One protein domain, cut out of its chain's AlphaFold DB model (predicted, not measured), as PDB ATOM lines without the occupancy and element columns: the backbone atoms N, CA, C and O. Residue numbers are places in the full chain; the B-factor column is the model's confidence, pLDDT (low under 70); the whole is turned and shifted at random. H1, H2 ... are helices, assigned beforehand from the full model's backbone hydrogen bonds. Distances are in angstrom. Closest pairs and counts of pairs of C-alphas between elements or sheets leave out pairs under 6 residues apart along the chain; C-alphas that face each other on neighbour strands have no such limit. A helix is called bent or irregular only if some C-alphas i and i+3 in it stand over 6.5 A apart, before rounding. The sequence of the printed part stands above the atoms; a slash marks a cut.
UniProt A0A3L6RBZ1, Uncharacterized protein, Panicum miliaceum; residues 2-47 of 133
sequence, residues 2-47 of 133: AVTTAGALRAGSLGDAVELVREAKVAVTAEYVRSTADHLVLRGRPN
ATOM      1  N   ALA A   2     114.702 124.651 109.453       92.69
ATOM      2  CA  ALA A   2     114.621 124.061 108.122       92.69
ATOM      3  C   ALA A   2     115.885 124.433 107.340       92.69
ATOM      4  O   ALA A   2     116.213 125.614 107.216       92.69
ATOM      5  N   VAL A   3     116.624 123.434 106.864       94.19
ATOM      6  CA  VAL A   3     117.847 123.615 106.073       94.19
ATOM      7  C   VAL A   3     117.787 122.647 104.903       94.19
ATOM      8  O   VAL A   3     117.516 121.465 105.087       94.19
ATOM      9  N   THR A   4     118.055 123.147 103.702       95.06
ATOM     10  CA  THR A   4     118.118 122.341 102.483       95.06
ATOM     11  C   THR A   4     119.225 122.859 101.570       95.06
ATOM     12  O   THR A   4     119.684 123.995 101.713       95.06
ATOM     13  N   THR A   5     119.671 122.030 100.632       95.44
ATOM     14  CA  THR A   5     120.602 122.456  99.580       95.44
ATOM     15  C   THR A   5     119.825 123.028  98.397       95.44
ATOM     16  O   THR A   5     118.680 122.649  98.163       95.44
ATOM     17  N   ALA A   6     120.452 123.893  97.597       92.50
ATOM     18  CA  ALA A   6     119.819 124.427  96.387       92.50
ATOM     19  C   ALA A   6     119.383 123.316  95.410       92.50
ATOM     20  O   ALA A   6     118.324 123.411  94.797       92.50
ATOM     21  N   GLY A   7     120.170 122.237  95.301       95.31
ATOM     22  CA  GLY A   7     119.835 121.084  94.463       95.31
ATOM     23  C   GLY A   7     118.613 120.318  94.968       95.31
ATOM     24  O   GLY A   7     117.724 120.014  94.181       95.31
ATOM     25  N   ALA A   8     118.535 120.061  96.278       96.31
ATOM     26  CA  ALA A   8     117.380 119.398  96.880       96.31
ATOM     27  C   ALA A   8     116.114 120.267  96.808       96.31
ATOM     28  O   ALA A   8     115.050 119.752  96.486       96.31
ATOM     29  N   LEU A   9     116.237 121.582  97.032       94.81
ATOM     30  CA  LEU A   9     115.126 122.526  96.883       94.81
ATOM     31  C   LEU A   9     114.589 122.548  95.446       94.81
ATOM     32  O   LEU A   9     113.382 122.518  95.251       94.81
ATOM     33  N   ARG A  10     115.480 122.569  94.446       92.19
ATOM     34  CA  ARG A  10     115.103 122.570  93.025       92.19
ATOM     35  C   ARG A  10     114.481 121.247  92.568       92.19
ATOM     36  O   ARG A  10     113.651 121.257  91.670       92.19
ATOM     37  N   ALA A  11     114.919 120.121  93.129       94.75
ATOM     38  CA  ALA A  11     114.400 118.799  92.778       94.75
ATOM     39  C   ALA A  11     113.066 118.460  93.471       94.75
ATOM     40  O   ALA A  11     112.387 117.530  93.043       94.75
ATOM     41  N   GLY A  12     112.720 119.172  94.548       93.88
ATOM     42  CA  GLY A  12     111.463 119.008  95.276       93.88
ATOM     43  C   GLY A  12     110.274 119.690  94.599       93.88
ATOM     44  O   GLY A  12     110.405 120.410  93.609       93.88
ATOM     45  N   SER A  13     109.088 119.470  95.159       93.88
ATOM     46  CA  SER A  13     107.862 120.157  94.757       93.88
ATOM     47  C   SER A  13     107.740 121.540  95.408       93.88
ATOM     48  O   SER A  13     108.385 121.844  96.414       93.88
ATOM     49  N   LEU A  14     106.835 122.376  94.886       92.44
ATOM     50  CA  LEU A  14     106.482 123.640  95.543       92.44
ATOM     51  C   LEU A  14     105.945 123.413  96.969       92.44
ATOM     52  O   LEU A  14     106.225 124.210  97.861       92.44
ATOM     53  N   GLY A  15     105.217 122.314  97.199       95.75
ATOM     54  CA  GLY A  15     104.724 121.937  98.525       95.75
ATOM     55  C   GLY A  15     105.855 121.663  99.517       95.75
ATOM     56  O   GLY A  15     105.809 122.152 100.643       95.75
ATOM     57  N   ASP A  16     106.917 120.983  99.076       95.75
ATOM     58  CA  ASP A  16     108.097 120.724  99.912       95.75
ATOM     59  C   ASP A  16     108.792 122.035 100.313       95.75
ATOM     60  O   ASP A  16     109.182 122.221 101.467       95.75
ATOM     61  N   ALA A  17     108.892 122.990  99.381       95.50
ATOM     62  CA  ALA A  17     109.421 124.321  99.670       95.50
ATOM     63  C   ALA A  17     108.550 125.088 100.685       95.50
ATOM     64  O   ALA A  17     109.081 125.753 101.578       95.50
ATOM     65  N   VAL A  18     107.220 124.979 100.584       96.69
ATOM     66  CA  VAL A  18     106.279 125.594 101.534       96.69
ATOM     67  C   VAL A  18     106.428 124.997 102.933       96.69
ATOM     68  O   VAL A  18     106.472 125.759 103.903       96.69
ATOM     69  N   GLU A  19     106.566 123.676 103.059       97.19
ATOM     70  CA  GLU A  19     106.773 123.043 104.365       97.19
ATOM     71  C   GLU A  19     108.092 123.477 105.011       97.19
ATOM     72  O   GLU A  19     108.097 123.825 106.192       97.19
ATOM     73  N   LEU A  20     109.181 123.614 104.243       97.56
ATOM     74  CA  LEU A  20     110.439 124.171 104.763       97.56
ATOM     75  C   LEU A  20     110.252 125.591 105.328       97.56
ATOM     76  O   LEU A  20     110.749 125.906 106.413       97.56
ATOM     77  N   VAL A  21     109.509 126.461 104.631       96.06
ATOM     78  CA  VAL A  21     109.205 127.815 105.128       96.06
ATOM     79  C   VAL A  21     108.334 127.753 106.382       96.06
ATOM     80  O   VAL A  21     108.571 128.495 107.339       96.06
ATOM     81  N   ARG A  22     107.332 126.870 106.411       97.12
ATOM     82  CA  ARG A  22     106.441 126.685 107.560       97.12
ATOM     83  C   ARG A  22     107.214 126.224 108.794       97.12
ATOM     84  O   ARG A  22     107.075 126.840 109.851       97.12
ATOM     85  N   GLU A  23     108.060 125.209 108.659       97.06
ATOM     86  CA  GLU A  23     108.937 124.717 109.725       97.06
ATOM     87  C   GLU A  23     109.889 125.805 110.233       97.06
ATOM     88  O   GLU A  23     110.047 125.982 111.444       97.06
ATOM     89  N   ALA A  24     110.495 126.575 109.319       96.06
ATOM     90  CA  ALA A  24     111.350 127.700 109.684       96.06
ATOM     91  C   ALA A  24     110.585 128.756 110.495       96.06
ATOM     92  O   ALA A  24     111.084 129.207 111.525       96.06
ATOM     93  N   LYS A  25     109.366 129.119 110.075       95.19
ATOM     94  CA  LYS A  25     108.526 130.105 110.775       95.19
ATOM     95  C   LYS A  25     108.078 129.618 112.152       95.19
ATOM     96  O   LYS A  25     108.127 130.396 113.097       95.19
ATOM     97  N   VAL A  26     107.681 128.350 112.285       96.44
ATOM     98  CA  VAL A  26     107.259 127.761 113.573       96.44
ATOM     99  C   VAL A  26     108.400 127.753 114.595       96.44
ATOM    100  O   VAL A  26     108.158 127.931 115.786       96.44
ATOM    101  N   ALA A  27     109.647 127.600 114.145       95.56
ATOM    102  CA  ALA A  27     110.812 127.641 115.027       95.56
ATOM    103  C   ALA A  27     111.094 129.040 115.622       95.56
ATOM    104  O   ALA A  27     111.836 129.143 116.600       95.56
ATOM    105  N   VAL A  28     110.518 130.113 115.066       95.19
ATOM    106  CA  VAL A  28     110.694 131.484 115.568       95.19
ATOM    107  C   VAL A  28     109.727 131.741 116.724       95.19
ATOM    108  O   VAL A  28     108.583 132.150 116.539       95.19
ATOM    109  N   THR A  29     110.204 131.516 117.947       97.25
ATOM    110  CA  THR A  29     109.453 131.770 119.185       97.25
ATOM    111  C   THR A  29     109.824 133.112 119.820       97.25
ATOM    112  O   THR A  29     110.840 133.723 119.491       97.25
ATOM    113  N   ALA A  30     109.041 133.567 120.804       97.81
ATOM    114  CA  ALA A  30     109.387 134.758 121.586       97.81
ATOM    115  C   ALA A  30     110.740 134.619 122.313       97.81
ATOM    116  O   ALA A  30     111.472 135.596 122.460       97.81
ATOM    117  N   GLU A  31     111.087 133.409 122.757       97.81
ATOM    118  CA  GLU A  31     112.392 133.120 123.356       97.81
ATOM    119  C   GLU A  31     113.519 133.220 122.327       97.81
ATOM    120  O   GLU A  31     114.520 133.882 122.590       97.81
ATOM    121  N   TYR A  32     113.321 132.656 121.131       96.25
ATOM    122  CA  TYR A  32     114.269 132.783 120.025       96.25
ATOM    123  C   TYR A  32     114.529 134.252 119.668       96.25
ATOM    124  O   TYR A  32     115.678 134.656 119.484       96.25
ATOM    125  N   VAL A  33     113.477 135.077 119.615       97.00
ATOM    126  CA  VAL A  33     113.598 136.517 119.327       97.00
ATOM    127  C   VAL A  33     114.402 137.234 120.411       97.00
ATOM    128  O   VAL A  33     115.311 137.993 120.076       97.00
ATOM    129  N   ARG A  34     114.132 136.968 121.699       98.06
ATOM    130  CA  ARG A  34     114.921 137.540 122.807       98.06
ATOM    131  C   ARG A  34     116.387 137.119 122.734       98.06
ATOM    132  O   ARG A  34     117.259 137.978 122.740       98.06
ATOM    133  N   SER A  35     116.653 135.823 122.555       96.94
ATOM    134  CA  SER A  35     118.019 135.311 122.415       96.94
ATOM    135  C   SER A  35     118.742 135.912 121.208       96.94
ATOM    136  O   SER A  35     119.941 136.172 121.283       96.94
ATOM    137  N   THR A  36     118.031 136.152 120.104       95.50
ATOM    138  CA  THR A  36     118.593 136.813 118.920       95.50
ATOM    139  C   THR A  36     118.934 138.269 119.222       95.50
ATOM    140  O   THR A  36     120.008 138.724 118.838       95.50
ATOM    141  N   ALA A  37     118.073 138.999 119.936       97.12
ATOM    142  CA  ALA A  37     118.356 140.372 120.349       97.12
ATOM    143  C   ALA A  37     119.606 140.444 121.241       97.12
ATOM    144  O   ALA A  37     120.516 141.216 120.943       97.12
ATOM    145  N   ASP A  38     119.701 139.577 122.255       97.62
ATOM    146  CA  ASP A  38     120.881 139.482 123.125       97.62
ATOM    147  C   ASP A  38     122.143 139.154 122.315       97.62
ATOM    148  O   ASP A  38     123.193 139.779 122.484       97.62
ATOM    149  N   HIS A  39     122.043 138.214 121.370       95.38
ATOM    150  CA  HIS A  39     123.146 137.865 120.481       95.38
ATOM    151  C   HIS A  39     123.601 139.054 119.624       95.38
ATOM    152  O   HIS A  39     124.802 139.299 119.520       95.38
ATOM    153  N   LEU A  40     122.667 139.817 119.048       96.38
ATOM    154  CA  LEU A  40     122.972 140.994 118.229       96.38
ATOM    155  C   LEU A  40     123.599 142.126 119.056       96.38
ATOM    156  O   LEU A  40     124.458 142.834 118.540       96.38
ATOM    157  N   VAL A  41     123.230 142.278 120.333       97.56
ATOM    158  CA  VAL A  41     123.890 143.223 121.254       97.56
ATOM    159  C   VAL A  41     125.326 142.786 121.544       97.56
ATOM    160  O   VAL A  41     126.244 143.600 121.500       97.56
ATOM    161  N   LEU A  42     125.535 141.496 121.817       97.62
ATOM    162  CA  LEU A  42     126.840 140.968 122.218       97.62
ATOM    163  C   LEU A  42     127.826 140.811 121.054       97.62
ATOM    164  O   LEU A  42     129.035 140.918 121.251       97.62
ATOM    165  N   ARG A  43     127.331 140.480 119.859       95.88
ATOM    166  CA  ARG A  43     128.150 140.082 118.701       95.88
ATOM    167  C   ARG A  43     127.960 140.974 117.478       95.88
ATOM    168  O   ARG A  43     128.704 140.824 116.512       95.88
ATOM    169  N   GLY A  44     127.017 141.912 117.523       93.88
ATOM    170  CA  GLY A  44     126.649 142.725 116.372       93.88
ATOM    171  C   GLY A  44     125.856 141.938 115.327       93.88
ATOM    172  O   GLY A  44     125.531 140.761 115.495       93.88
ATOM    173  N   ARG A  45     125.532 142.606 114.218       88.69
ATOM    174  CA  ARG A  45     124.826 141.990 113.090       88.69
ATOM    175  C   ARG A  45     125.794 141.129 112.266       88.69
ATOM    176  O   ARG A  45     126.818 141.656 111.829       88.69
ATOM    177  N   PRO A  46     125.474 139.852 111.991       86.31
ATOM    178  CA  PRO A  46     126.308 139.029 111.126       86.31
ATOM    179  C   PRO A  46     126.321 139.582 109.697       86.31
ATOM    180  O   PRO A  46     125.310 140.091 109.203       86.31
ATOM    181  N   ASN A  47     127.466 139.458 109.025       82.38
ATOM    182  CA  ASN A  47     127.563 139.771 107.604       82.38
ATOM    183  C   ASN A  47     126.840 138.679 106.804       82.38
ATOM    184  O   ASN A  47     127.187 137.502 106.898       82.38
TER     185      ASN A  47
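This is residues 2 to 47 of the 133 residues of an uncharacterized protein of Panicum miliaceum (UniProt A0A3L6RBZ1). Three helices and no sheet make an open, flat U with an empty middle: H2 is its base, H3, the longest helix, turns off at a sharp corner to make one side, and the short H1 with residues 2 to 5 makes the other side, folding back near H2. No two helices touch, and much of H3 stands free. The printed part has 46 residues, with three named helices in the order H1, H2, H3 and no named strand; its class is all helix. It is only just extended, close to loose, with a radius of gyration of the C-alphas of 14.3 A, and its C-alphas span 39 by 23 by 9 A.

H3, residues 30 to 43, is the longest helix, with 14 residues and 19.7 A from first to last C-alpha. It begins with C-alpha 30 at (109.387, 134.758, 121.586) and ends with C-alpha 43 at (128.150, 140.082, 118.701). H2, residues 14 to 26, measures 18.5 A from first to last C-alpha. H1, residues 6 to 11, measures 8.6 A and begins with C-alpha 6 at (119.819, 124.427, 96.387). None of the three helices is bent or irregular.

H3 touches no helix. It is apart from H2, though only a tight link of 3 residues joins the two, and it is apart from H1 as well. H2 and H1 are close but not clearly touching, with 2 pairs of C-alphas within 8 A. Their closest C-alphas, those of Leu 9 and Ala 17, are 6.6 A apart. H1 and H2 run opposite ways at a steep tilt of 47 degrees, and their centres are 13.7 A apart. A tight link of 2 residues joins them. In H1, H2 and H3 every O i to N i+4 pair is within hydrogen-bond range.

The outline is flat, and the two C-alphas farthest apart, those of Ser 13 and Leu 42, are 39.3 A apart. The first and last printed C-alphas, those of Ala 2 and Asn 47, are 20.4 A apart. Three stretches stand free: residues 10 to 15; residues 28 to 35, of which 30 to 35 belong to H3; and residues 38 to 44, of which 38 to 43 belong to H3. The printed part has no cut and no long link. The mean pLDDT of the printed part is 95.1, and no printed residue is under 70.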